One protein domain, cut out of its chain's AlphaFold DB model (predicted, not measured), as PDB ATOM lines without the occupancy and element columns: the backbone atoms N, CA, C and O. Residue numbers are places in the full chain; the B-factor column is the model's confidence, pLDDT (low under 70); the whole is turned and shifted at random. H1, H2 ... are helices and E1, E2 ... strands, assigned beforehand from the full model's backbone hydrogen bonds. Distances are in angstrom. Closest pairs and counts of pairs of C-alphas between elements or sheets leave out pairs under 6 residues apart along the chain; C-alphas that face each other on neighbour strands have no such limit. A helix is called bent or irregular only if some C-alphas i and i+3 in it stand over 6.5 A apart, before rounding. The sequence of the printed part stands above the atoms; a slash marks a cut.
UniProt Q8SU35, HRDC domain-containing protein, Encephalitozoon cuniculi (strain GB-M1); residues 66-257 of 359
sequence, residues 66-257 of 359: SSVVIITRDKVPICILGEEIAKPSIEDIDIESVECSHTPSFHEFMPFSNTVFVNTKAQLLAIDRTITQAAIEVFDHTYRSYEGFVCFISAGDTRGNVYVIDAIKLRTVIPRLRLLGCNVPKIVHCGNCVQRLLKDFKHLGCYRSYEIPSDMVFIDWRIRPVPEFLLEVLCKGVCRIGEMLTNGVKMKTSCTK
ATOM      1  N   SER A  66     -20.632 -15.609  28.172       54.44
ATOM      2  CA  SER A  66     -20.823 -14.986  29.479       54.44
ATOM      3  C   SER A  66     -19.440 -14.736  30.069       54.44
ATOM      4  O   SER A  66     -18.805 -15.669  30.563       54.44
ATOM      5  N   SER A  67     -18.925 -13.514  29.962       74.81
ATOM      6  CA  SER A  67     -17.705 -13.150  30.655       74.81
ATOM      7  C   SER A  67     -18.093 -12.926  32.108       74.81
ATOM      8  O   SER A  67     -18.897 -12.062  32.457       74.81
ATOM      9  N   VAL A  68     -17.634 -13.845  32.949       86.25
ATOM     10  CA  VAL A  68     -17.830 -13.791  34.390       86.25
ATOM     11  C   VAL A  68     -16.512 -13.407  35.038       86.25
ATOM     12  O   VAL A  68     -15.458 -13.946  34.702       86.25
ATOM     13  N   VAL A  69     -16.577 -12.498  35.998       88.50
ATOM     14  CA  VAL A  69     -15.466 -12.156  36.875       88.50
ATOM     15  C   VAL A  69     -15.594 -13.005  38.130       88.50
ATOM     16  O   VAL A  69     -16.562 -12.878  38.881       88.50
ATOM     17  N   ILE A  70     -14.603 -13.864  38.362       88.50
ATOM     18  CA  ILE A  70     -14.512 -14.687  39.568       88.50
ATOM     19  C   ILE A  70     -13.476 -14.057  40.492       88.50
ATOM     20  O   ILE A  70     -12.295 -13.965  40.161       88.50
ATOM     21  N   ILE A  71     -13.920 -13.628  41.668       88.69
ATOM     22  CA  ILE A  71     -13.054 -13.116  42.725       88.69
ATOM     23  C   ILE A  71     -12.788 -14.259  43.696       88.69
ATOM     24  O   ILE A  71     -13.720 -14.861  44.236       88.69
ATOM     25  N   THR A  72     -11.509 -14.533  43.941       88.69
ATOM     26  CA  THR A  72     -11.069 -15.604  44.837       88.69
ATOM     27  C   THR A  72     -10.317 -15.061  46.045       88.69
ATOM     28  O   THR A  72      -9.555 -14.103  45.915       88.69
ATOM     29  N   ARG A  73     -10.449 -15.727  47.191       88.50
ATOM     30  CA  ARG A  73      -9.561 -15.585  48.353       88.50
ATOM     31  C   ARG A  73      -8.897 -16.933  48.595       88.50
ATOM     32  O   ARG A  73      -9.595 -17.934  48.665       88.50
ATOM     33  N   ASP A  74      -7.567 -16.971  48.635       91.12
ATOM     34  CA  ASP A  74      -6.801 -18.219  48.795       91.12
ATOM     35  C   ASP A  74      -7.203 -19.315  47.789       91.12
ATOM     36  O   ASP A  74      -7.303 -20.491  48.119       91.12
ATOM     37  N   LYS A  75      -7.450 -18.910  46.531       84.94
ATOM     38  CA  LYS A  75      -7.945 -19.755  45.422       84.94
ATOM     39  C   LYS A  75      -9.372 -20.302  45.594       84.94
ATOM     40  O   LYS A  75      -9.843 -21.018  44.716       84.94
ATOM     41  N   VAL A  76     -10.083 -19.930  46.657       83.06
ATOM     42  CA  VAL A  76     -11.499 -20.259  46.858       83.06
ATOM     43  C   VAL A  76     -12.366 -19.136  46.278       83.06
ATOM     44  O   VAL A  76     -12.156 -17.973  46.639       83.06
ATOM     45  N   PRO A  77     -13.325 -19.428  45.380       85.75
ATOM     46  CA  PRO A  77     -14.270 -18.428  44.888       85.75
ATOM     47  C   PRO A  77     -15.089 -17.833  46.034       85.75
ATOM     48  O   PRO A  77     -15.701 -18.564  46.805       85.75
ATOM     49  N   ILE A  78     -15.113 -16.504  46.126       89.12
ATOM     50  CA  ILE A  78     -15.935 -15.763  47.097       89.12
ATOM     51  C   ILE A  78     -16.982 -14.884  46.412       89.12
ATOM     52  O   ILE A  78     -17.963 -14.494  47.042       89.12
ATOM     53  N   CYS A  79     -16.782 -14.555  45.132       90.38
ATOM     54  CA  CYS A  79     -17.732 -13.768  44.359       90.38
ATOM     55  C   CYS A  79     -17.669 -14.124  42.868       90.38
ATOM     56  O   CYS A  79     -16.578 -14.294  42.323       90.38
ATOM     57  N   ILE A  80     -18.825 -14.225  42.219       90.50
ATOM     58  CA  ILE A  80     -18.985 -14.480  40.787       90.50
ATOM     59  C   ILE A  80     -19.950 -13.430  40.236       90.50
ATOM     60  O   ILE A  80     -21.128 -13.397  40.593       90.50
ATOM     61  N   LEU A  81     -19.445 -12.568  39.360       90.19
ATOM     62  CA  LEU A  81     -20.193 -11.465  38.757       90.19
ATOM     63  C   LEU A  81     -20.211 -11.641  37.245       90.19
ATOM     64  O   LEU A  81     -19.205 -12.053  36.680       90.19
ATOM     65  N   GLY A  82     -21.308 -11.306  36.572       85.44
ATOM     66  CA  GLY A  82     -21.261 -11.167  35.116       85.44
ATOM     67  C   GLY A  82     -20.774  -9.784  34.719       85.44
ATOM     68  O   GLY A  82     -21.100  -8.784  35.365       85.44
ATOM     69  N   GLU A  83     -20.012  -9.722  33.640       79.75
ATOM     70  CA  GLU A  83     -19.662  -8.464  33.001       79.75
ATOM     71  C   GLU A  83     -20.888  -7.901  32.275       79.75
ATOM     72  O   GLU A  83     -21.631  -8.625  31.615       79.75
ATOM     73  N   GLU A  84     -21.115  -6.593  32.423       76.81
ATOM     74  CA  GLU A  84     -22.150  -5.850  31.688       76.81
ATOM     75  C   GLU A  84     -23.588  -6.403  31.812       76.81
ATOM     76  O   GLU A  84     -24.390  -6.290  30.885       76.81
ATOM     77  N   ILE A  85     -23.959  -6.963  32.968       81.94
ATOM     78  CA  ILE A  85     -25.341  -7.406  33.204       81.94
ATOM     79  C   ILE A  85     -26.287  -6.199  33.246       81.94
ATOM     80  O   ILE A  85     -26.271  -5.400  34.192       81.94
ATOM     81  N   ALA A  86     -27.178  -6.120  32.257       80.75
ATOM     82  CA  ALA A  86     -28.317  -5.214  32.282       80.75
ATOM     83  C   ALA A  86     -29.309  -5.624  33.382       80.75
ATOM     84  O   ALA A  86     -29.572  -6.807  33.606       80.75
ATOM     85  N   LYS A  87     -29.879  -4.637  34.082       83.88
ATOM     86  CA  LYS A  87     -30.968  -4.895  35.026       83.88
ATOM     87  C   LYS A  87     -32.200  -5.351  34.223       83.88
ATOM     88  O   LYS A  87     -32.629  -4.599  33.348       83.88
ATOM     89  N   PRO A  88     -32.751  -6.550  34.481       86.31
ATOM     90  CA  PRO A  88     -33.946  -7.012  33.784       86.31
ATOM     91  C   PRO A  88     -35.161  -6.163  34.170       86.31
ATOM     92  O   PRO A  88     -35.250  -5.675  35.298       86.31
ATOM     93  N   SER A  89     -36.112  -6.030  33.246       84.81
ATOM     94  CA  SER A  89     -37.444  -5.522  33.575       84.81
ATOM     95  C   SER A  89     -38.195  -6.603  34.345       84.81
ATOM     96  O   SER A  89     -38.371  -7.712  33.841       84.81
ATOM     97  N   ILE A  90     -38.609  -6.294  35.571       88.69
ATOM     98  CA  ILE A  90     -39.325  -7.222  36.442       88.69
ATOM     99  C   ILE A  90     -40.796  -6.828  36.444       88.69
ATOM    100  O   ILE A  90     -41.148  -5.741  36.886       88.69
ATOM    101  N   GLU A  91     -41.646  -7.703  35.910       85.75
ATOM    102  CA  GLU A  91     -43.092  -7.480  35.882       85.75
ATOM    103  C   GLU A  91     -43.708  -7.674  37.272       85.75
ATOM    104  O   GLU A  91     -43.399  -8.646  37.971       85.75
ATOM    105  N   ASP A  92     -44.611  -6.782  37.667       84.56
ATOM    106  CA  ASP A  92     -45.368  -6.942  38.904       84.56
ATOM    107  C   ASP A  92     -46.385  -8.083  38.777       84.56
ATOM    108  O   ASP A  92     -47.087  -8.225  37.775       84.56
ATOM    109  N   ILE A  93     -46.461  -8.913  39.818       87.25
ATOM    110  CA  ILE A  93     -47.445  -9.991  39.916       87.25
ATOM    111  C   ILE A  93     -48.629  -9.493  40.741       87.25
ATOM    112  O   ILE A  93     -48.532  -9.365  41.963       87.25
ATOM    113  N   ASP A  94     -49.743  -9.246  40.057       81.44
ATOM    114  CA  ASP A  94     -51.014  -8.851  40.665       81.44
ATOM    115  C   ASP A  94     -51.906 -10.081  40.878       81.44
ATOM    116  O   ASP A  94     -52.696 -10.476  40.017       81.44
ATOM    117  N   ILE A  95     -51.680 -10.771  41.997       80.12
ATOM    118  CA  ILE A  95     -52.468 -11.927  42.434       80.12
ATOM    119  C   ILE A  95     -52.701 -11.804  43.936       80.12
ATOM    120  O   ILE A  95     -51.790 -11.447  44.687       80.12
ATOM    121  N   GLU A  96     -53.917 -12.128  44.370       77.25
ATOM    122  CA  GLU A  96     -54.278 -12.144  45.784       77.25
ATOM    123  C   GLU A  96     -53.432 -13.152  46.566       77.25
ATOM    124  O   GLU A  96     -53.235 -14.303  46.162       77.25
ATOM    125  N   SER A  97     -52.940 -12.720  47.727       75.00
ATOM    126  CA  SER A  97     -52.255 -13.610  48.651       75.00
ATOM    127  C   SER A  97     -53.242 -14.612  49.235       75.00
ATOM    128  O   SER A  97     -54.246 -14.223  49.829       75.00
ATOM    129  N   VAL A  98     -52.928 -15.899  49.117       72.31
ATOM    130  CA  VAL A  98     -53.744 -16.973  49.691       72.31
ATOM    131  C   VAL A  98     -52.999 -17.586  50.863       72.31
ATOM    132  O   VAL A  98     -51.927 -18.172  50.683       72.31
ATOM    133  N   GLU A  99     -53.584 -17.479  52.051       71.38
ATOM    134  CA  GLU A  99     -53.103 -18.179  53.236       71.38
ATOM    135  C   GLU A  99     -53.550 -19.645  53.216       71.38
ATOM    136  O   GLU A  99     -54.656 -19.989  52.795       71.38
ATOM    137  N   CYS A 100     -52.670 -20.532  53.671       74.81
ATOM    138  CA  CYS A 100     -52.904 -21.968  53.697       74.81
ATOM    139  C   CYS A 100     -52.789 -22.489  55.132       74.81
ATOM    140  O   CYS A 100     -51.751 -22.325  55.766       74.81
ATOM    141  N   SER A 101     -53.821 -23.192  55.604       76.50
ATOM    142  CA  SER A 101     -53.879 -23.818  56.935       76.50
ATOM    143  C   SER A 101     -53.705 -25.344  56.921       76.50
ATOM    144  O   SER A 101     -53.809 -25.995  57.959       76.50
ATOM    145  N   HIS A 102     -53.443 -25.941  55.754       85.12
ATOM    146  CA  HIS A 102     -53.238 -27.383  55.630       85.12
ATOM    147  C   HIS A 102     -51.928 -27.842  56.281       85.12
ATOM    148  O   HIS A 102     -50.899 -27.172  56.191       85.12
ATOM    149  N   THR A 103     -51.941 -29.063  56.813       81.38
ATOM    150  CA  THR A 103     -50.737 -29.757  57.282       81.38
ATOM    151  C   THR A 103     -50.276 -30.752  56.214       81.38
ATOM    152  O   THR A 103     -50.864 -31.829  56.108       81.38
ATOM    153  N   PRO A 104     -49.245 -30.438  55.407       83.00
ATOM    154  CA  PRO A 104     -48.787 -31.353  54.370       83.00
ATOM    155  C   PRO A 104     -48.120 -32.607  54.947       83.00
ATOM    156  O   PRO A 104     -47.351 -32.539  55.917       83.00
ATOM    157  N   SER A 105     -48.373 -33.740  54.289       84.69
ATOM    158  CA  SER A 105     -47.577 -34.967  54.374       84.69
ATOM    159  C   SER A 105     -46.559 -35.010  53.236       84.69
ATOM    160  O   SER A 105     -46.835 -34.510  52.147       84.69
ATOM    161  N   PHE A 106     -45.406 -35.630  53.483       87.12
ATOM    162  CA  PHE A 106     -44.328 -35.734  52.501       87.12
ATOM    163  C   PHE A 106     -43.948 -37.190  52.270       87.12
ATOM    164  O   PHE A 106     -43.829 -37.961  53.222       87.12
ATOM    165  N   HIS A 107     -43.753 -37.536  51.005       87.12
ATOM    166  CA  HIS A 107     -43.195 -38.799  50.547       87.12
ATOM    167  C   HIS A 107     -41.671 -38.715  50.451       87.12
ATOM    168  O   HIS A 107     -41.096 -37.625  50.399       87.12
ATOM    169  N   GLU A 108     -41.026 -39.874  50.403       88.81
ATOM    170  CA  GLU A 108     -39.596 -39.972  50.134       88.81
ATOM    171  C   GLU A 108     -39.277 -39.524  48.699       88.81
ATOM    172  O   GLU A 108     -40.066 -39.728  47.772       88.81
ATOM    173  N   PHE A 109     -38.119 -38.888  48.526       93.12
ATOM    174  CA  PHE A 109     -37.578 -38.551  47.214       93.12
ATOM    175  C   PHE A 109     -36.594 -39.635  46.781       93.12
ATOM    176  O   PHE A 109     -35.742 -40.043  47.570       93.12
ATOM    177  N   MET A 110     -36.650 -40.050  45.515       93.94
ATOM    178  CA  MET A 110     -35.514 -40.749  44.915       93.94
ATOM    179  C   MET A 110     -34.277 -39.833  44.894       93.94
ATOM    180  O   MET A 110     -34.433 -38.611  44.821       93.94
ATOM    181  N   PRO A 111     -33.052 -40.392  44.905       93.56
ATOM    182  CA  PRO A 111     -31.836 -39.596  44.799       93.56
ATOM    183  C   PRO A 111     -31.860 -38.663  43.584       93.56
ATOM    184  O   PRO A 111     -32.057 -39.101  42.445       93.56
ATOM    185  N   PHE A 112     -31.645 -37.373  43.834       94.50
ATOM    186  CA  PHE A 112     -31.578 -36.363  42.787       94.50
ATOM    187  C   PHE A 112     -30.353 -36.609  41.904       94.50
ATOM    188  O   PHE A 112     -29.217 -36.525  42.364       94.50
ATOM    189  N   SER A 113     -30.591 -36.955  40.641       91.31
ATOM    190  CA  SER A 113     -29.540 -37.398  39.713       91.31
ATOM    191  C   SER A 113     -29.707 -36.858  38.296       91.31
ATOM    192  O   SER A 113     -28.739 -36.823  37.540       91.31
ATOM    193  N   ASN A 114     -30.905 -36.393  37.936       94.00
ATOM    194  CA  ASN A 114     -31.174 -35.812  36.628       94.00
ATOM    195  C   ASN A 114     -31.441 -34.310  36.753       94.00
ATOM    196  O   ASN A 114     -32.244 -33.904  37.586       94.00
ATOM    197  N   THR A 115     -30.806 -33.491  35.914       94.50
ATOM    198  CA  THR A 115     -31.006 -32.033  35.898       94.50
ATOM    199  C   THR A 115     -31.606 -31.598  34.569       94.50
ATOM    200  O   THR A 115     -31.120 -31.969  33.503       94.50
ATOM    201  N   VAL A 116     -32.650 -30.773  34.626       94.44
ATOM    202  CA  VAL A 116     -33.351 -30.255  33.449       94.44
ATOM    203  C   VAL A 116     -33.446 -28.737  33.545       94.44
ATOM    204  O   VAL A 116     -34.082 -28.200  34.450       94.44
ATOM    205  N   PHE A 117     -32.853 -28.029  32.584       94.69
ATOM    206  CA  PHE A 117     -33.007 -26.580  32.480       94.69
ATOM    207  C   PHE A 117     -34.321 -26.231  31.769       94.69
ATOM    208  O   PHE A 117     -34.554 -26.625  30.625       94.69
ATOM    209  N   VAL A 118     -35.186 -25.484  32.450       94.88
ATOM    210  CA  VAL A 118     -36.531 -25.127  31.995       94.88
ATOM    211  C   VAL A 118     -36.544 -23.662  31.581       94.88
ATOM    212  O   VAL A 118     -36.555 -22.758  32.416       94.88
ATOM    213  N   ASN A 119     -36.569 -23.420  30.269       87.56
ATOM    214  CA  ASN A 119     -36.496 -22.070  29.701       87.56
ATOM    215  C   ASN A 119     -37.642 -21.742  28.731       87.56
ATOM    216  O   ASN A 119     -37.636 -20.681  28.095       87.56
ATOM    217  N   THR A 120     -38.628 -22.634  28.614       94.25
ATOM    218  CA  THR A 120     -39.849 -22.414  27.837       94.25
ATOM    219  C   THR A 120     -41.094 -22.653  28.681       94.25
ATOM    220  O   THR A 120     -41.134 -23.516  29.560       94.25
ATOM    221  N   LYS A 121     -42.162 -21.916  28.359       97.12
ATOM    222  CA  LYS A 121     -43.480 -22.092  28.980       97.12
ATOM    223  C   LYS A 121     -44.020 -23.515  28.795       97.12
ATOM    224  O   LYS A 121     -44.619 -24.060  29.712       97.12
ATOM    225  N   ALA A 122     -43.805 -24.117  27.623       97.06
ATOM    226  CA  ALA A 122     -44.288 -25.462  27.321       97.06
ATOM    227  C   ALA A 122     -43.639 -26.526  28.222       97.06
ATOM    228  O   ALA A 122     -44.356 -27.348  28.789       97.06
ATOM    229  N   GLN A 123     -42.313 -26.467  28.409       96.62
ATOM    230  CA  GLN A 123     -41.602 -27.358  29.336       96.62
ATOM    231  C   GLN A 123     -42.109 -27.183  30.770       96.62
ATOM    232  O   GLN A 123     -42.436 -28.170  31.425       96.62
ATOM    233  N   LEU A 124     -42.240 -25.934  31.233       97.56
ATOM    234  CA  LEU A 124     -42.695 -25.638  32.591       97.56
ATOM    235  C   LEU A 124     -44.088 -26.219  32.872       97.56
ATOM    236  O   LEU A 124     -44.288 -26.888  33.881       97.56
ATOM    237  N   LEU A 125     -45.038 -26.017  31.955       97.31
ATOM    238  CA  LEU A 125     -46.399 -26.546  32.092       97.31
ATOM    239  C   LEU A 125     -46.455 -28.076  31.996       97.31
ATOM    240  O   LEU A 125     -47.327 -28.691  32.605       97.31
ATOM    241  N   ALA A 126     -45.561 -28.702  31.226       96.69
ATOM    242  CA  ALA A 126     -45.475 -30.158  31.163       96.69
ATOM    243  C   ALA A 126     -45.032 -30.743  32.513       96.69
ATOM    244  O   ALA A 126     -45.664 -31.673  33.011       96.69
ATOM    245  N   ILE A 127     -44.010 -30.145  33.130       95.88
ATOM    246  CA  ILE A 127     -43.489 -30.554  34.441       95.88
ATOM    247  C   ILE A 127     -44.542 -30.339  35.535       95.88
ATOM    248  O   ILE A 127     -44.828 -31.257  36.307       95.88
ATOM    249  N   ASP A 128     -45.188 -29.169  35.552       96.81
ATOM    250  CA  ASP A 128     -46.201 -28.795  36.551       96.81
ATOM    251  C   ASP A 128     -47.409 -29.748  36.587       96.81
ATOM    252  O   ASP A 128     -48.023 -29.975  37.630       96.81
ATOM    253  N   ARG A 129     -47.749 -30.372  35.452       95.69
ATOM    254  CA  ARG A 129     -48.813 -31.386  35.398       95.69
ATOM    255  C   ARG A 129     -48.439 -32.670  36.132       95.69
ATOM    256  O   ARG A 129     -49.331 -33.336  36.658       95.69
ATOM    257  N   THR A 130     -47.155 -33.017  36.135       94.62
ATOM    258  CA  THR A 130     -46.645 -34.297  36.644       94.62
ATOM    259  C   THR A 130     -46.092 -34.233  38.058       94.62
ATOM    260  O   THR A 130     -46.013 -35.276  38.709       94.62
ATOM    261  N   ILE A 131     -45.713 -33.045  38.535       95.50
ATOM    262  CA  ILE A 131     -45.143 -32.884  39.868       95.50
ATOM    263  C   ILE A 131     -46.229 -33.081  40.929       95.50
ATOM    264  O   ILE A 131     -47.307 -32.488  40.874       95.50
ATOM    265  N   THR A 132     -45.954 -33.959  41.887       94.81
ATOM    266  CA  THR A 132     -46.877 -34.282  42.986       94.81
ATOM    267  C   THR A 132     -46.376 -33.773  44.327       94.81
ATOM    268  O   THR A 132     -47.175 -33.583  45.230       94.81
ATOM    269  N   GLN A 133     -45.075 -33.530  44.449       95.31
ATOM    270  CA  GLN A 133     -44.389 -32.959  45.603       95.31
ATOM    271  C   GLN A 133     -43.078 -32.346  45.102       95.31
ATOM    272  O   GLN A 133     -42.497 -32.866  44.147       95.31
ATOM    273  N   ALA A 134     -42.612 -31.271  45.742       97.25
ATOM    274  CA  ALA A 134     -41.387 -30.592  45.327       97.25
ATOM    275  C   ALA A 134     -40.438 -30.269  46.490       97.25
ATOM    276  O   ALA A 134     -40.872 -29.827  47.551       97.25
ATOM    277  N   ALA A 135     -39.137 -30.428  46.274       97.00
ATOM    278  CA  ALA A 135     -38.095 -29.756  47.046       97.00
ATOM    279  C   ALA A 135     -37.725 -28.452  46.322       97.00
ATOM    280  O   ALA A 135     -37.462 -28.497  45.128       97.00
ATOM    281  N   ILE A 136     -37.741 -27.299  46.993       97.25
ATOM    282  CA  ILE A 136     -37.572 -25.986  46.354       97.25
ATOM    283  C   ILE A 136     -36.406 -25.213  46.959       97.25
ATOM    284  O   ILE A 136     -36.363 -24.978  48.166       97.25
ATOM    285  N   GLU A 137     -35.531 -24.717  46.092       96.81
ATOM    286  CA  GLU A 137     -34.545 -23.682  46.391       96.81
ATOM    287  C   GLU A 137     -34.770 -22.466  45.486       96.81
ATOM    288  O   GLU A 137     -35.232 -22.588  44.349       96.81
ATOM    289  N   VAL A 138     -34.476 -21.280  46.015       96.50
ATOM    290  CA  VAL A 138     -34.671 -20.002  45.332       96.50
ATOM    291  C   VAL A 138     -33.359 -19.246  45.295       96.50
ATOM    292  O   VAL A 138     -32.691 -19.105  46.316       96.50
ATOM    293  N   PHE A 139     -33.048 -18.700  44.126       96.00
ATOM    294  CA  PHE A 139     -31.880 -17.863  43.896       96.00
ATOM    295  C   PHE A 139     -32.363 -16.480  43.490       96.00
ATOM    296  O   PHE A 139     -32.944 -16.311  42.415       96.00
ATOM    297  N   ASP A 140     -32.169 -15.496  44.357       95.00
ATOM    298  CA  ASP A 140     -32.662 -14.137  44.186       95.00
ATOM    299  C   ASP A 140     -31.535 -13.130  43.936       95.00
ATOM    300  O   ASP A 140     -30.350 -13.392  44.144       95.00
ATOM    301  N   HIS A 141     -31.918 -11.952  43.455       94.12
ATOM    302  CA  HIS A 141     -31.033 -10.807  43.356       94.12
ATOM    303  C   HIS A 141     -31.636  -9.628  44.114       94.12
ATOM    304  O   HIS A 141     -32.726  -9.158  43.795       94.12
ATOM    305  N   THR A 142     -30.897  -9.127  45.100       92.62
ATOM    306  CA  THR A 142     -31.344  -8.037  45.981       92.62
ATOM    307  C   THR A 142     -30.502  -6.781  45.858       92.62
ATOM    308  O   THR A 142     -30.890  -5.767  46.408       92.62
ATOM    309  N   TYR A 143     -29.359  -6.807  45.161       92.56
ATOM    310  CA  TYR A 143     -28.465  -5.646  45.111       92.56
ATOM    311  C   TYR A 143     -28.964  -4.556  44.151       92.56
ATOM    312  O   TYR A 143     -28.871  -3.371  44.465       92.56
ATOM    313  N   ARG A 144     -29.513  -4.943  42.995       92.12
ATOM    314  CA  ARG A 144     -30.017  -4.041  41.944       92.12
ATOM    315  C   ARG A 144     -31.545  -4.010  41.837       92.12
ATOM    316  O   ARG A 144     -32.089  -3.959  40.737       92.12
ATOM    317  N   SER A 145     -32.224  -4.147  42.973       93.00
ATOM    318  CA  SER A 145     -33.674  -3.985  43.126       93.00
ATOM    319  C   SER A 145     -33.989  -3.637  44.579       93.00
ATOM    320  O   SER A 145     -33.296  -4.107  45.482       93.00
ATOM    321  N   TYR A 146     -35.004  -2.805  44.808       92.81
ATOM    322  CA  TYR A 146     -35.418  -2.412  46.156       92.81
ATOM    323  C   TYR A 146     -36.072  -3.581  46.891       92.81
ATOM    324  O   TYR A 146     -35.699  -3.921  48.015       92.81
ATOM    325  N   GLU A 147     -37.029  -4.235  46.235       90.38
ATOM    326  CA  GLU A 147     -37.712  -5.390  46.806       90.38
ATOM    327  C   GLU A 147     -36.902  -6.686  46.614       90.38
ATOM    328  O   GLU A 147     -37.016  -7.617  47.425       90.38
ATOM    329  N   GLY A 148     -36.023  -6.717  45.611       93.25
ATOM    330  CA  GLY A 148     -35.365  -7.928  45.136       93.25
ATOM    331  C   GLY A 148     -36.318  -8.789  44.313       93.25
ATOM    332  O   GLY A 148     -37.534  -8.680  44.442       93.25
ATOM    333  N   PHE A 149     -35.769  -9.671  43.487       95.06
ATOM    334  CA  PHE A 149     -36.559 -10.560  42.635       95.06
ATOM    335  C   PHE A 149     -35.903 -11.930  42.513       95.06
ATOM    336  O   PHE A 149     -34.682 -12.068  42.641       95.06
ATOM    337  N   VAL A 150     -36.715 -12.951  42.260       96.81
ATOM    338  CA  VAL A 150     -36.252 -14.318  42.047       96.81
ATOM    339  C   VAL A 150     -35.680 -14.453  40.636       96.81
ATOM    340  O   VAL A 150     -36.356 -14.200  39.639       96.81
ATOM    341  N   CYS A 151     -34.421 -14.875  40.553       96.38
ATOM    342  CA  CYS A 151     -33.717 -15.131  39.299       96.38
ATOM    343  C   CYS A 151     -33.921 -16.568  38.815       96.38
ATOM    344  O   CYS A 151     -34.143 -16.790  37.622       96.38
ATOM    345  N   PHE A 152     -33.848 -17.532  39.737       97.50
ATOM    346  CA  PHE A 152     -34.068 -18.950  39.469       97.50
ATOM    347  C   PHE A 152     -34.829 -19.631  40.596       97.50
ATOM    348  O   PHE A 152     -34.711 -19.260  41.766       97.50
ATOM    349  N   ILE A 153     -35.559 -20.677  40.223       97.94
ATOM    350  CA  ILE A 153     -36.139 -21.644  41.150       97.94
ATOM    351  C   ILE A 153     -35.609 -23.015  40.755       97.94
ATOM    352  O   ILE A 153     -35.775 -23.421  39.606       97.94
ATOM    353  N   SER A 154     -35.021 -23.736  41.699       97.81
ATOM    354  CA  SER A 154     -34.714 -25.153  41.519       97.81
ATOM    355  C   SER A 154     -35.782 -25.986  42.206       97.81
ATOM    356  O   SER A 154     -36.050 -25.790  43.390       97.81
ATOM    357  N   ALA A 155     -36.406 -26.895  41.459       98.06
ATOM    358  CA  ALA A 155     -37.474 -27.760  41.943       98.06
ATOM    359  C   ALA A 155     -37.100 -29.238  41.760       98.06
ATOM    360  O   ALA A 155     -37.018 -29.717  40.634       98.06
ATOM    361  N   GLY A 156     -36.882 -29.962  42.854       97.62
ATOM    362  CA  GLY A 156     -36.683 -31.409  42.864       97.62
ATOM    363  C   GLY A 156     -38.007 -32.168  42.952       97.62
ATOM    364  O   GLY A 156     -38.803 -31.854  43.833       97.62
ATOM    365  N   ASP A 157     -38.252 -33.170  42.102       96.56
ATOM    366  CA  ASP A 157     -39.428 -34.052  42.195       96.56
ATOM    367  C   ASP A 157     -39.124 -35.411  42.843       96.56
ATOM    368  O   ASP A 157     -37.975 -35.819  43.006       96.56
ATOM    369  N   THR A 158     -40.174 -36.152  43.197       95.25
ATOM    370  CA  THR A 158     -40.065 -37.465  43.857       95.25
ATOM    371  C   THR A 158     -39.377 -38.540  43.018       95.25
ATOM    372  O   THR A 158     -39.000 -39.574  43.566       95.25
ATOM    373  N   ARG A 159     -39.181 -38.315  41.712       95.56
ATOM    374  CA  ARG A 159     -38.527 -39.253  40.787       95.56
ATOM    375  C   ARG A 159     -37.030 -38.971  40.627       95.56
ATOM    376  O   ARG A 159     -36.388 -39.623  39.810       95.56
ATOM    377  N   GLY A 160     -36.477 -38.021  41.384       95.19
ATOM    378  CA  GLY A 160     -35.051 -37.698  41.367       95.19
ATOM    379  C   GLY A 160     -34.642 -36.717  40.262       95.19
ATOM    380  O   GLY A 160     -33.452 -36.619  39.949       95.19
ATOM    381  N   ASN A 161     -35.593 -35.986  39.669       96.81
ATOM    382  CA  ASN A 161     -35.290 -34.903  38.730       96.81
ATOM    383  C   ASN A 161     -35.186 -33.567  39.465       96.81
ATOM    384  O   ASN A 161     -35.998 -33.291  40.344       96.81
ATOM    385  N   VAL A 162     -34.252 -32.715  39.049       97.62
ATOM    386  CA  VAL A 162     -34.120 -31.318  39.468       97.62
ATOM    387  C   VAL A 162     -34.365 -30.417  38.264       97.62
ATOM    388  O   VAL A 162     -33.641 -30.458  37.270       97.62
ATOM    389  N   TYR A 163     -35.399 -29.591  38.352       97.69
ATOM    390  CA  TYR A 163     -35.771 -28.627  37.326       97.69
ATOM    391  C   TYR A 163     -35.233 -27.250  37.699       97.69
ATOM    392  O   TYR A 163     -35.671 -26.670  38.691       97.69
ATOM    393  N   VAL A 164     -34.316 -26.711  36.898       97.50
ATOM    394  CA  VAL A 164     -33.794 -25.348  37.057       97.50
ATOM    395  C   VAL A 164     -34.635 -24.411  36.194       97.50
ATOM    396  O   VAL A 164     -34.540 -24.429  34.968       97.50
ATOM    397  N   ILE A 165     -35.492 -23.620  36.832       97.81
ATOM    398  CA  ILE A 165     -36.499 -22.772  36.190       97.81
ATOM    399  C   ILE A 165     -35.990 -21.333  36.128       97.81
ATOM    400  O   ILE A 165     -35.717 -20.725  37.164       97.81
ATOM    401  N   ASP A 166     -35.908 -20.762  34.921       96.38
ATOM    402  CA  ASP A 166     -35.586 -19.340  34.736       96.38
ATOM    403  C   ASP A 166     -36.777 -18.460  35.141       96.38
ATOM    404  O   ASP A 166     -37.732 -18.267  34.380       96.38
ATOM    405  N   ALA A 167     -36.724 -17.938  36.365       96.19
ATOM    406  CA  ALA A 167     -37.829 -17.216  36.977       96.19
ATOM    407  C   ALA A 167     -37.990 -15.788  36.454       96.19
ATOM    408  O   ALA A 167     -39.085 -15.240  36.548       96.19
ATOM    409  N   ILE A 168     -36.949 -15.217  35.839       93.88
ATOM    410  CA  ILE A 168     -37.051 -13.936  35.130       93.88
ATOM    411  C   ILE A 168     -37.872 -14.147  33.858       93.88
ATOM    412  O   ILE A 168     -38.848 -13.443  33.615       93.88
ATOM    413  N   LYS A 169     -37.517 -15.163  33.063       93.94
ATOM    414  CA  LYS A 169     -38.168 -15.426  31.771       93.94
ATOM    415  C   LYS A 169     -39.594 -15.963  31.910       93.94
ATOM    416  O   LYS A 169     -40.446 -15.687  31.070       93.94
ATOM    417  N   LEU A 170     -39.853 -16.775  32.933       95.56
ATOM    418  CA  LEU A 170     -41.128 -17.478  33.126       95.56
ATOM    419  C   LEU A 170     -41.999 -16.841  34.218       95.56
ATOM    420  O   LEU A 170     -43.005 -17.424  34.634       95.56
ATOM    421  N   ARG A 171     -41.634 -15.630  34.648       94.00
ATOM    422  CA  ARG A 171     -42.196 -14.909  35.791       94.00
ATOM    423  C   ARG A 171     -43.719 -14.878  35.829       94.00
ATOM    424  O   ARG A 171     -44.310 -15.243  36.834       94.00
ATOM    425  N   THR A 172     -44.362 -14.506  34.725       93.00
ATOM    426  CA  THR A 172     -45.829 -14.354  34.631       93.00
ATOM    427  C   THR A 172     -46.600 -15.673  34.652       93.00
ATOM    428  O   THR A 172     -47.826 -15.695  34.806       93.00
ATOM    429  N   VAL A 173     -45.901 -16.791  34.458       94.50
ATOM    430  CA  VAL A 173     -46.486 -18.134  34.446       94.50
ATOM    431  C   VAL A 173     -46.390 -18.770  35.830       94.50
ATOM    432  O   VAL A 173     -47.342 -19.423  36.251       94.50
ATOM    433  N   ILE A 174     -45.279 -18.545  36.540       95.56
ATOM    434  CA  ILE A 174     -44.948 -19.179  37.826       95.56
ATOM    435  C   ILE A 174     -46.072 -19.091  38.876       95.56
ATOM    436  O   ILE A 174     -46.426 -20.132  39.429       95.56
ATOM    437  N   PRO A 175     -46.698 -17.927  39.127       93.31
ATOM    438  CA  PRO A 175     -47.746 -17.816  40.141       93.31
ATOM    439  C   PRO A 175     -48.987 -18.681  39.891       93.31
ATOM    440  O   PRO A 175     -49.738 -18.964  40.817       93.31
ATOM    441  N   ARG A 176     -49.221 -19.093  38.638       91.56
ATOM    442  CA  ARG A 176     -50.382 -19.905  38.235       91.56
ATOM    443  C   ARG A 176     -50.095 -21.408  38.256       91.56
ATOM    444  O   ARG A 176     -50.973 -22.197  37.914       91.56
ATOM    445  N   LEU A 177     -48.870 -21.805  38.593       94.50
ATOM    446  CA  LEU A 177     -48.452 -23.201  38.610       94.50
ATOM    447  C   LEU A 177     -49.004 -23.935  39.830       94.50
ATOM    448  O   LEU A 177     -49.024 -23.409  40.946       94.50
ATOM    449  N   ARG A 178     -49.352 -25.209  39.638       95.00
ATOM    450  CA  ARG A 178     -49.685 -26.117  40.744       95.00
ATOM    451  C   ARG A 178     -48.518 -26.269  41.714       95.00
ATOM    452  O   ARG A 178     -48.771 -26.442  42.903       95.00
ATOM    453  N   LEU A 179     -47.281 -26.151  41.224       95.56
ATOM    454  CA  LEU A 179     -46.037 -26.150  41.994       95.56
ATOM    455  C   LEU A 179     -46.069 -25.192  43.192       95.56
ATOM    456  O   LEU A 179     -45.556 -25.534  44.255       95.56
ATOM    457  N   LEU A 180     -46.663 -24.002  43.045       94.06
ATOM    458  CA  LEU A 180     -46.789 -23.052  44.155       94.06
ATOM    459  C   LEU A 180     -48.078 -23.246  44.961       94.06
ATOM    460  O   LEU A 180     -48.137 -22.796  46.103       94.06
ATOM    461  N   GLY A 181     -49.054 -23.987  44.437       92.00
ATOM    462  CA  GLY A 181     -50.339 -24.282  45.071       92.00
ATOM    463  C   GLY A 181     -50.294 -25.284  46.228       92.00
ATOM    464  O   GLY A 181     -49.260 -25.864  46.556       92.00
ATOM    465  N   CYS A 182     -51.450 -25.509  46.859       90.19
ATOM    466  CA  CYS A 182     -51.625 -26.500  47.935       90.19
ATOM    467  C   CYS A 182     -51.650 -27.953  47.436       90.19
ATOM    468  O   CYS A 182     -51.411 -28.871  48.215       90.19
ATOM    469  N   ASN A 183     -51.917 -28.160  46.143       86.50
ATOM    470  CA  ASN A 183     -52.002 -29.484  45.516       86.50
ATOM    471  C   ASN A 183     -50.643 -30.184  45.380       86.50
ATOM    472  O   ASN A 183     -50.595 -31.372  45.074       86.50
ATOM    473  N   VAL A 184     -49.557 -29.437  45.551       93.88
ATOM    474  CA  VAL A 184     -48.186 -29.935  45.542       93.88
ATOM    475  C   VAL A 184     -47.603 -29.523  46.890       93.88
ATOM    476  O   VAL A 184     -47.412 -28.332  47.100       93.88
ATOM    477  N   PRO A 185     -47.384 -30.426  47.860       93.50
ATOM    478  CA  PRO A 185     -46.647 -30.096  49.073       93.50
ATOM    479  C   PRO A 185     -45.177 -29.795  48.750       93.50
ATOM    480  O   PRO A 185     -44.556 -30.479  47.930       93.50
ATOM    481  N   LYS A 186     -44.613 -28.770  49.402       93.88
ATOM    482  CA  LYS A 186     -43.235 -28.313  49.160       93.88
ATOM    483  C   LYS A 186     -42.344 -28.434  50.385       93.88
ATOM    484  O   LYS A 186     -42.763 -28.120  51.495       93.88
ATOM    485  N   ILE A 187     -41.097 -28.826  50.175       94.00
ATOM    486  CA  ILE A 187     -40.029 -28.696  51.165       94.00
ATOM    487  C   ILE A 187     -39.093 -27.611  50.662       94.00
ATOM    488  O   ILE A 187     -38.469 -27.765  49.623       94.00
ATOM    489  N   VAL A 188     -39.039 -26.489  51.364       94.69
ATOM    490  CA  VAL A 188     -38.318 -25.289  50.944       94.69
ATOM    491  C   VAL A 188     -36.976 -25.215  51.671       94.69
ATOM    492  O   VAL A 188     -36.890 -25.468  52.870       94.69
ATOM    493  N   HIS A 189     -35.926 -24.852  50.942       93.75
ATOM    494  CA  HIS A 189     -34.539 -24.829  51.405       93.75
ATOM    495  C   HIS A 189     -34.329 -24.056  52.720       93.75
ATOM    496  O   HIS A 189     -33.694 -24.563  53.647       93.75
ATOM    497  N   CYS A 190     -34.878 -22.839  52.816       90.75
ATOM    498  CA  CYS A 190     -34.799 -22.008  54.018       90.75
ATOM    499  C   CYS A 190     -35.956 -21.008  54.149       90.75
ATOM    500  O   CYS A 190     -36.688 -20.764  53.183       90.75
ATOM    501  N   GLY A 191     -36.097 -20.380  55.323       89.25
ATOM    502  CA  GLY A 191     -37.076 -19.307  55.539       89.25
ATOM    503  C   GLY A 191     -36.918 -18.121  54.579       89.25
ATOM    504  O   GLY A 191     -37.916 -17.570  54.119       89.25
ATOM    505  N   ASN A 192     -35.689 -17.776  54.169       89.88
ATOM    506  CA  ASN A 192     -35.479 -16.726  53.162       89.88
ATOM    507  C   ASN A 192     -36.075 -17.119  51.798       89.88
ATOM    508  O   ASN A 192     -36.724 -16.296  51.160       89.88
ATOM    509  N   CYS A 193     -35.940 -18.381  51.371       93.56
ATOM    510  CA  CYS A 193     -36.562 -18.859  50.129       93.56
ATOM    511  C   CYS A 193     -38.093 -18.740  50.186       93.56
ATOM    512  O   CYS A 193     -38.708 -18.283  49.226       93.56
ATOM    513  N   VAL A 194     -38.707 -19.087  51.325       92.38
ATOM    514  CA  VAL A 194     -40.154 -18.912  51.555       92.38
ATOM    515  C   VAL A 194     -40.552 -17.446  51.388       92.38
ATOM    516  O   VAL A 194     -41.476 -17.134  50.639       92.38
ATOM    517  N   GLN A 195     -39.827 -16.539  52.044       91.12
ATOM    518  CA  GLN A 195     -40.096 -15.106  51.966       91.12
ATOM    519  C   GLN A 195     -39.950 -14.570  50.551       91.12
ATOM    520  O   GLN A 195     -40.773 -13.765  50.129       91.12
ATOM    521  N   ARG A 196     -38.947 -15.030  49.796       93.06
ATOM    522  CA  ARG A 196     -38.775 -14.629  48.399       93.06
ATOM    523  C   ARG A 196     -39.928 -15.096  47.527       93.06
ATOM    524  O   ARG A 196     -40.463 -14.278  46.789       93.06
ATOM    525  N   LEU A 197     -40.378 -16.345  47.661       94.00
ATOM    526  CA  LEU A 197     -41.544 -16.842  46.916       94.00
ATOM    527  C   LEU A 197     -42.807 -16.037  47.234       94.00
ATOM    528  O   LEU A 197     -43.497 -15.597  46.319       94.00
ATOM    529  N   LEU A 198     -43.086 -15.799  48.518       91.44
ATOM    530  CA  LEU A 198     -44.251 -15.022  48.948       91.44
ATOM    531  C   LEU A 198     -44.170 -13.562  48.500       91.44
ATOM    532  O   LEU A 198     -45.159 -12.989  48.058       91.44
ATOM    533  N   LYS A 199     -42.992 -12.946  48.585       90.69
ATOM    534  CA  LYS A 199     -42.800 -11.551  48.196       90.69
ATOM    535  C   LYS A 199     -42.969 -11.354  46.694       90.69
ATOM    536  O   LYS A 199     -43.633 -10.400  46.283       90.69
ATOM    537  N   ASP A 200     -42.381 -12.253  45.912       92.69
ATOM    538  CA  ASP A 200     -42.226 -12.112  44.468       92.69
ATOM    539  C   ASP A 200     -43.423 -12.669  43.684       92.69
ATOM    540  O   ASP A 200     -43.855 -12.072  42.703       92.69
ATOM    541  N   PHE A 201     -44.016 -13.775  44.151       93.31
ATOM    542  CA  PHE A 201     -45.138 -14.450  43.484       93.31
ATOM    543  C   PHE A 201     -46.453 -14.402  44.269       93.31
ATOM    544  O   PHE A 201     -47.443 -14.962  43.805       93.31
ATOM    545  N   LYS A 202     -46.476 -13.763  45.450       89.31
ATOM    546  CA  LYS A 202     -47.655 -13.550  46.324       89.31
ATOM    547  C   LYS A 202     -48.330 -14.810  46.864       89.31
ATOM    548  O   LYS A 202     -49.194 -14.719  47.731       89.31
ATOM    549  N   HIS A 203     -47.915 -15.989  46.412       88.19
ATOM    550  CA  HIS A 203     -48.570 -17.245  46.720       88.19
ATOM    551  C   HIS A 203     -47.567 -18.361  47.006       88.19
ATOM    552  O   HIS A 203     -46.647 -18.620  46.227       88.19
ATOM    553  N   LEU A 204     -47.791 -19.064  48.116       91.31
ATOM    554  CA  LEU A 204     -47.130 -20.319  48.439       91.31
ATOM    555  C   LEU A 204     -48.071 -21.163  49.309       91.31
ATOM    556  O   LEU A 204     -48.191 -20.942  50.508       91.31
ATOM    557  N   GLY A 205     -48.747 -22.141  48.704       90.56
ATOM    558  CA  GLY A 205     -49.537 -23.146  49.426       90.56
ATOM    559  C   GLY A 205     -48.677 -24.070  50.301       90.56
ATOM    560  O   GLY A 205     -47.483 -23.843  50.457       90.56
ATOM    561  N   CYS A 206     -49.236 -25.185  50.772       90.56
ATOM    562  CA  CYS A 206     -48.622 -26.141  51.711       90.56
ATOM    563  C   CYS A 206     -47.094 -26.319  51.587       90.56
ATOM    564  O   CYS A 206     -46.607 -26.845  50.580       90.56
ATOM    565  N   TYR A 207     -46.339 -25.949  52.625       92.00
ATOM    566  CA  TYR A 207     -44.894 -26.155  52.661       92.00
ATOM    567  C   TYR A 207     -44.367 -26.504  54.058       92.00
ATOM    568  O   TYR A 207     -45.027 -26.287  55.073       92.00
ATOM    569  N   ARG A 208     -43.146 -27.037  54.103       89.62
ATOM    570  CA  ARG A 208     -42.250 -27.001  55.266       89.62
ATOM    571  C   ARG A 208     -40.914 -26.417  54.830       89.62
ATOM    572  O   ARG A 208     -40.603 -26.460  53.644       89.62
ATOM    573  N   SER A 209     -40.133 -25.883  55.759       89.62
ATOM    574  CA  SER A 209     -38.804 -25.350  55.458       89.62
ATOM    575  C   SER A 209     -37.716 -25.997  56.304       89.62
ATOM    576  O   SER A 209     -37.931 -26.355  57.466       89.62
ATOM    577  N   TYR A 210     -36.536 -26.126  55.714       86.50
ATOM    578  CA  TYR A 210     -35.303 -26.348  56.454       86.50
ATOM    579  C   TYR A 210     -34.655 -25.018  56.843       86.50
ATOM    580  O   TYR A 210     -35.201 -23.953  56.591       86.50
ATOM    581  N   GLU A 211     -33.504 -25.086  57.502       86.69
ATOM    582  CA  GLU A 211     -32.576 -23.963  57.644       86.69
ATOM    583  C   GLU A 211     -31.213 -24.449  57.159       86.69
ATOM    584  O   GLU A 211     -30.326 -24.773  57.951       86.69
ATOM    585  N   ILE A 212     -31.101 -24.621  55.840       83.00
ATOM    586  CA  ILE A 212     -29.851 -25.021  55.199       83.00
ATOM    587  C   ILE A 212     -28.980 -23.771  55.037       83.00
ATOM    588  O   ILE A 212     -29.409 -22.812  54.388       83.00
ATOM    589  N   PRO A 213     -27.770 -23.744  55.618       76.12
ATOM    590  CA  PRO A 213     -26.849 -22.641  55.407       76.12
ATOM    591  C   PRO A 213     -26.353 -22.653  53.960       76.12
ATOM    592  O   PRO A 213     -25.940 -23.694  53.447       76.12
ATOM    593  N   SER A 214     -26.363 -21.487  53.322       71.06
ATOM    594  CA  SER A 214     -25.724 -21.296  52.022       71.06
ATOM    595  C   SER A 214     -24.206 -21.252  52.176       71.06
ATOM    596  O   SER A 214     -23.682 -20.681  53.138       71.06
ATOM    597  N   ASP A 215     -23.493 -21.813  51.202       70.75
ATOM    598  CA  ASP A 215     -22.053 -21.604  51.077       70.75
ATOM    599  C   ASP A 215     -21.788 -20.103  50.852       70.75
ATOM    600  O   ASP A 215     -22.529 -19.438  50.125       70.75
ATOM    601  N   MET A 216     -20.757 -19.539  51.492       64.62
ATOM    602  CA  MET A 216     -20.449 -18.100  51.432       64.62
ATOM    603  C   MET A 216     -19.827 -17.683  50.087       64.62
ATOM    604  O   MET A 216     -18.685 -17.227  50.032       64.62
ATOM    605  N   VAL A 217     -20.574 -17.830  48.994       80.25
ATOM    606  CA  VAL A 217     -20.193 -17.342  47.665       80.25
ATOM    607  C   VAL A 217     -21.253 -16.361  47.182       80.25
ATOM    608  O   VAL A 217     -22.420 -16.712  47.025       80.25
ATOM    609  N   PHE A 218     -20.850 -15.119  46.923       88.25
ATOM    610  CA  PHE A 218     -21.737 -14.119  46.333       88.25
ATOM    611  C   PHE A 218     -21.850 -14.354  44.830       88.25
ATOM    612  O   PHE A 218     -20.859 -14.258  44.115       88.25
ATOM    613  N   ILE A 219     -23.044 -14.653  44.330       91.56
ATOM    614  CA  ILE A 219     -23.256 -14.919  42.904       91.56
ATOM    615  C   ILE A 219     -24.309 -13.958  42.374       91.56
ATOM    616  O   ILE A 219     -25.394 -13.829  42.941       91.56
ATOM    617  N   ASP A 220     -24.001 -13.281  41.270       93.19
ATOM    618  CA  ASP A 220     -25.007 -12.518  40.544       93.19
ATOM    619  C   ASP A 220     -25.879 -13.458  39.700       93.19
ATOM    620  O   ASP A 220     -25.579 -13.766  38.548       93.19
ATOM    621  N   TRP A 221     -27.001 -13.907  40.261       93.81
ATOM    622  CA  TRP A 221     -27.911 -14.847  39.594       93.81
ATOM    623  C   TRP A 221     -28.617 -14.299  38.348       93.81
ATOM    624  O   TRP A 221     -29.380 -15.014  37.696       93.81
ATOM    625  N   ARG A 222     -28.349 -13.049  37.964       92.69
ATOM    626  CA  ARG A 222     -28.804 -12.460  36.702       92.69
ATOM    627  C   ARG A 222     -27.926 -12.855  35.510       92.69
ATOM    628  O   ARG A 222     -28.309 -12.565  34.382       92.69
ATOM    629  N   ILE A 223     -26.778 -13.510  35.729       91.19
ATOM    630  CA  ILE A 223     -25.895 -13.981  34.648       91.19
ATOM    631  C   ILE A 223     -26.698 -14.827  33.645       91.19
ATOM    632  O   ILE A 223     -27.371 -15.791  34.025       91.19
ATOM    633  N   ARG A 224     -26.620 -14.466  32.358       88.31
ATOM    634  CA  ARG A 224     -27.204 -15.200  31.224       88.31
ATOM    635  C   ARG A 224     -26.261 -15.138  30.001       88.31
ATOM    636  O   ARG A 224     -25.667 -14.084  29.790       88.31
ATOM    637  N   PRO A 225     -26.170 -16.209  29.183       87.94
ATOM    638  CA  PRO A 225     -26.632 -17.566  29.493       87.94
ATOM    639  C   PRO A 225     -25.940 -18.112  30.752       87.94
ATOM    640  O   PRO A 225     -24.851 -17.658  31.109       87.94
ATOM    641  N   VAL A 226     -26.599 -19.039  31.453       88.12
ATOM    642  CA  VAL A 226     -26.061 -19.627  32.691       88.12
ATOM    643  C   VAL A 226     -24.839 -20.474  32.342       88.12
ATOM    644  O   VAL A 226     -24.979 -21.413  31.557       88.12
ATOM    645  N   PRO A 227     -23.648 -20.167  32.885       87.19
ATOM    646  CA  PRO A 227     -22.478 -21.017  32.730       87.19
ATOM    647  C   PRO A 227     -22.742 -22.414  33.290       87.19
ATOM    648  O   PRO A 227     -23.367 -22.551  34.340       87.19
ATOM    649  N   GLU A 228     -22.217 -23.444  32.632       85.56
ATOM    650  CA  GLU A 228     -22.444 -24.845  33.009       85.56
ATOM    651  C   GLU A 228     -22.069 -25.132  34.471       85.56
ATOM    652  O   GLU A 228     -22.855 -25.718  35.208       85.56
ATOM    653  N   PHE A 229     -20.943 -24.589  34.944       85.56
ATOM    654  CA  PHE A 229     -20.514 -24.750  36.337       85.56
ATOM    655  C   PHE A 229     -21.484 -24.125  37.360       85.56
ATOM    656  O   PHE A 229     -21.497 -24.527  38.520       85.56
ATOM    657  N   LEU A 230     -22.298 -23.136  36.961       89.50
ATOM    658  CA  LEU A 230     -23.336 -22.569  37.826       89.50
ATOM    659  C   LEU A 230     -24.596 -23.439  37.864       89.50
ATOM    660  O   LEU A 230     -25.316 -23.377  38.857       89.50
ATOM    661  N   LEU A 231     -24.854 -24.273  36.849       87.94
ATOM    662  CA  LEU A 231     -25.968 -25.228  36.886       87.94
ATOM    663  C   LEU A 231     -25.786 -26.239  38.019       87.94
ATOM    664  O   LEU A 231     -26.745 -26.540  38.724       87.94
ATOM    665  N   GLU A 232     -24.554 -26.694  38.256       85.38
ATOM    666  CA  GLU A 232     -24.248 -27.562  39.396       85.38
ATOM    667  C   GLU A 232     -24.576 -26.880  40.727       85.38
ATOM    668  O   GLU A 232     -25.170 -27.496  41.609       85.38
ATOM    669  N   VAL A 233     -24.235 -25.593  40.868       90.06
ATOM    670  CA  VAL A 233     -24.540 -24.813  42.078       90.06
ATOM    671  C   VAL A 233     -26.048 -24.677  42.276       90.06
ATOM    672  O   VAL A 233     -26.518 -24.845  43.397       90.06
ATOM    673  N   LEU A 234     -26.804 -24.446  41.198       92.19
ATOM    674  CA  LEU A 234     -28.262 -24.304  41.241       92.19
ATOM    675  C   LEU A 234     -28.979 -25.578  41.722       92.19
ATOM    676  O   LEU A 234     -30.114 -25.492  42.182       92.19
ATOM    677  N   CYS A 235     -28.349 -26.750  41.647       91.56
ATOM    678  CA  CYS A 235     -28.942 -28.007  42.111       91.56
ATOM    679  C   CYS A 235     -28.564 -28.375  43.557       91.56
ATOM    680  O   CYS A 235     -29.232 -29.211  44.168       91.56
ATOM    681  N   LYS A 236     -27.506 -27.775  44.123       90.25
ATOM    682  CA  LYS A 236     -26.904 -28.225  45.392       90.25
ATOM    683  C   LYS A 236     -27.854 -28.180  46.583       90.25
ATOM    684  O   LYS A 236     -27.886 -29.147  47.347       90.25
ATOM    685  N   GLY A 237     -28.612 -27.103  46.780       90.38
ATOM    686  CA  GLY A 237     -29.489 -27.000  47.945       90.38
ATOM    687  C   GLY A 237     -30.672 -27.961  47.862       90.38
ATOM    688  O   GLY A 237     -31.033 -28.550  48.878       90.38
ATOM    689  N   VAL A 238     -31.207 -28.232  46.666       93.94
ATOM    690  CA  VAL A 238     -32.209 -29.298  46.456       93.94
ATOM    691  C   VAL A 238     -31.638 -30.676  46.804       93.94
ATOM    692  O   VAL A 238     -32.277 -31.429  47.543       93.94
ATOM    693  N   CYS A 239     -30.419 -30.993  46.359       92.19
ATOM    694  CA  CYS A 239     -29.744 -32.235  46.748       92.19
ATOM    695  C   CYS A 239     -29.589 -32.346  48.272       92.19
ATOM    696  O   CYS A 239     -29.902 -33.382  48.859       92.19
ATOM    697  N   ARG A 240     -29.214 -31.243  48.928       91.88
ATOM    698  CA  ARG A 240     -29.053 -31.173  50.383       91.88
ATOM    699  C   ARG A 240     -30.368 -31.333  51.148       91.88
ATOM    700  O   ARG A 240     -30.370 -31.937  52.216       91.88
ATOM    701  N   ILE A 241     -31.494 -30.861  50.604       92.12
ATOM    702  CA  ILE A 241     -32.831 -31.171  51.147       92.12
ATOM    703  C   ILE A 241     -33.052 -32.689  51.156       92.12
ATOM    704  O   ILE A 241     -33.497 -33.227  52.171       92.12
ATOM    705  N   GLY A 242     -32.712 -33.379  50.061       89.75
ATOM    706  CA  GLY A 242     -32.786 -34.841  49.970       89.75
ATOM    707  C   GLY A 242     -31.976 -35.529  51.072       89.75
ATOM    708  O   GLY A 242     -32.519 -36.333  51.826       89.75
ATOM    709  N   GLU A 243     -30.715 -35.130  51.244       89.62
ATOM    710  CA  GLU A 243     -29.834 -35.649  52.301       89.62
ATOM    711  C   GLU A 243     -30.391 -35.406  53.713       89.62
ATOM    712  O   GLU A 243     -30.340 -36.284  54.577       89.62
ATOM    713  N   MET A 244     -30.942 -34.216  53.978       88.75
ATOM    714  CA  MET A 244     -31.528 -33.889  55.281       88.75
ATOM    715  C   MET A 244     -32.754 -34.740  55.609       88.75
ATOM    716  O   MET A 244     -32.944 -35.095  56.775       88.75
ATOM    717  N   LEU A 245     -33.569 -35.071  54.604       86.44
ATOM    718  CA  LEU A 245     -34.723 -35.955  54.768       86.44
ATOM    719  C   LEU A 245     -34.276 -37.378  55.095       86.44
ATOM    720  O   LEU A 245     -34.765 -37.944  56.071       86.44
ATOM    721  N   THR A 246     -33.311 -37.919  54.344       86.75
ATOM    722  CA  THR A 246     -32.739 -39.251  54.598       86.75
ATOM    723  C   THR A 246     -32.145 -39.349  56.005       86.75
ATOM    724  O   THR A 246     -32.309 -40.358  56.683       86.75
ATOM    725  N   ASN A 247     -31.520 -38.271  56.485       86.12
ATOM    726  CA  ASN A 247     -30.926 -38.203  57.821       86.12
ATOM    727  C   ASN A 247     -31.928 -37.856  58.942       86.12
ATOM    728  O   ASN A 247     -31.524 -37.680  60.092       86.12
ATOM    729  N   GLY A 248     -33.224 -37.716  58.639       82.31
ATOM    730  CA  GLY A 248     -34.261 -37.427  59.636       82.31
ATOM    731  C   GLY A 248     -34.106 -36.070  60.333       82.31
ATOM    732  O   GLY A 248     -34.562 -35.897  61.468       82.31
ATOM    733  N   VAL A 249     -33.450 -35.095  59.691       82.88
ATOM    734  CA  VAL A 249     -33.219 -33.777  60.293       82.88
ATOM    735  C   VAL A 249     -34.554 -33.061  60.488       82.88
ATOM    736  O   VAL A 249     -35.385 -32.983  59.580       82.88
ATOM    737  N   LYS A 250     -34.766 -32.506  61.687       78.88
ATOM    738  CA  LYS A 250     -35.983 -31.749  61.993       78.88
ATOM    739  C   LYS A 250     -36.010 -30.431  61.223       78.88
ATOM    740  O   LYS A 250     -35.090 -29.619  61.315       78.88
ATOM    741  N   MET A 251     -37.115 -30.216  60.521       79.38
ATOM    742  CA  MET A 251     -37.452 -28.956  59.867       79.38
ATOM    743  C   MET A 251     -37.673 -27.851  60.908       79.38
ATOM    744  O   MET A 251     -38.175 -28.110  62.005       79.38
ATOM    745  N   LYS A 252     -37.289 -26.622  60.560       70.56
ATOM    746  CA  LYS A 252     -37.475 -25.432  61.394       70.56
ATOM    747  C   LYS A 252     -38.171 -24.365  60.567       70.56
ATOM    748  O   LYS A 252     -37.802 -24.110  59.424       70.56
ATOM    749  N   THR A 253     -39.155 -23.722  61.175       60.06
ATOM    750  CA  THR A 253     -39.777 -22.529  60.612       60.06
ATOM    751  C   THR A 253     -39.094 -21.326  61.240       60.06
ATOM    752  O   THR A 253     -39.215 -21.116  62.448       60.06
ATOM    753  N   SER A 254     -38.346 -20.555  60.453       55.16
ATOM    754  CA  SER A 254     -37.885 -19.238  60.882       55.16
ATOM    755  C   SER A 254     -38.894 -18.171  60.465       55.16
ATOM    756  O   SER A 254     -39.528 -18.248  59.412       55.16
ATOM    757  N   CYS A 255     -39.060 -17.172  61.325       48.44
ATOM    758  CA  CYS A 255     -39.791 -15.954  61.021       48.44
ATOM    759  C   CYS A 255     -38.811 -14.795  61.207       48.44
ATOM    760  O   CYS A 255     -38.158 -14.704  62.251       48.44
ATOM    761  N   THR A 256     -38.663 -13.937  60.199       54.91
ATOM    762  CA  THR A 256     -37.863 -12.718  60.352       54.91
ATOM    763  C   THR A 256     -38.633 -11.733  61.212       54.91
ATOM    764  O   THR A 256     -39.792 -11.433  60.934       54.91
ATOM    765  N   LYS A 257     -37.979 -11.209  62.244       58.75
ATOM    766  CA  LYS A 257     -38.508 -10.080  63.006       58.75
ATOM    767  C   LYS A 257     -38.283  -8.803  62.207       58.75
ATOM    768  O   LYS A 257     -37.229  -8.656  61.590       58.75
TER     769      LYS A 257
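Overview. This is residues 66 to 257 of the 359 residues of the protein "HRDC domain-containing protein" of Encephalitozoon cuniculi (strain GB-M1) (UniProt Q8SU35). A twisted sheet of six strands forms the core, with H3 packed over one face and H1 and H2 over the other, while the separate hairpin E1 and E2 lies off to one side. The long link of residues 83 to 113 runs round the outside from this hairpin to the sheet. The printed part has 192 residues with three named helices and eight named strands, in the order E1 E2 E3 H1 E4 E5 E6 E7 H2 E8 H3; under half of the residues are in named elements, and the class is mixed, helices and strands. The large sheet runs E3 E6 E5 E4 E7 E8 and is mixed, and E1 and E2 are antiparallel. The whole is compact, with a radius of gyration of the C-alphas of 16.1 A and spans of 44 by 39 by 38 A.

Arrangement. E1, residues 68 to 73, and E2, residues 76 to 82, form a hairpin, with N 71 and O 79 2.8 A apart. Residues 79 to 80 of E2 also pair, parallel, with residues 218 to 219. E3, residues 114 to 118, is an edge strand of the large sheet. H1, residues 121 to 130, is on that sheet at a height of 9.8 A; the closest C-alphas of E3 and H1 are those of Val 118 and Leu 124, 6.2 A apart. E4, residues 134 to 141, E5, residues 149 to 157, and E6, residues 161 to 166, make a meander, each strand the antiparallel neighbour of the one before; N 137 and O 154 are 3.0 A apart, and N 163 and O 155 2.8 A. E6 is parallel to E3, with N 116 and O 162 2.8 A apart. E3, H1 and E4 make a split strand-helix-strand unit, two strands running the same way with E6 and E5 between them, its crossover right-handed. E7, residues 186 to 188, is parallel to E4, with N 187 and O 134 2.8 A apart. H2, residues 191 to 201, is on the same face as H1; the closest C-alphas of E4 and H2 are those of Val 138 and Cys 193, 5.3 A apart. E8, residues 207 to 209, is parallel to E7, with N 208 and O 186 2.8 A apart; E7, H2 and E8 make a right-handed strand-helix-strand unit, a helix between two parallel neighbours. H3, residues 228 to 246, is on the opposite face at a height of 8.3 A; the C-alphas of Ala 135 and Val 238 are the closest of E4 and H3, 5.9 A apart. In H2 every O i to N i+4 pair is within hydrogen-bond range, in H1 5 of 6 and in H3 11 of 15.

Along the chain. E1 begins at C-alpha 68, (-17.830, -13.791, 34.390). E4 is 22.4 A long, E5 23.7 A and H3 27.9 A. H3 is irregular, with C-alphas 234 and 237 7.3 A apart, and has a kink of 32 degrees near residue 238; it ends at C-alpha 246, (-32.739, -39.251, 54.598).

Size, cuts and confidence. The C-alphas farthest apart are those of Asp 74 and Ser 101, 48.1 A. The printed part has no cut. The links E2 to E3, E6 to E7 and E8 to H3 are long. The mean pLDDT of the printed part is 88.9; residues 66, 216 and 253 to 257 are under 70.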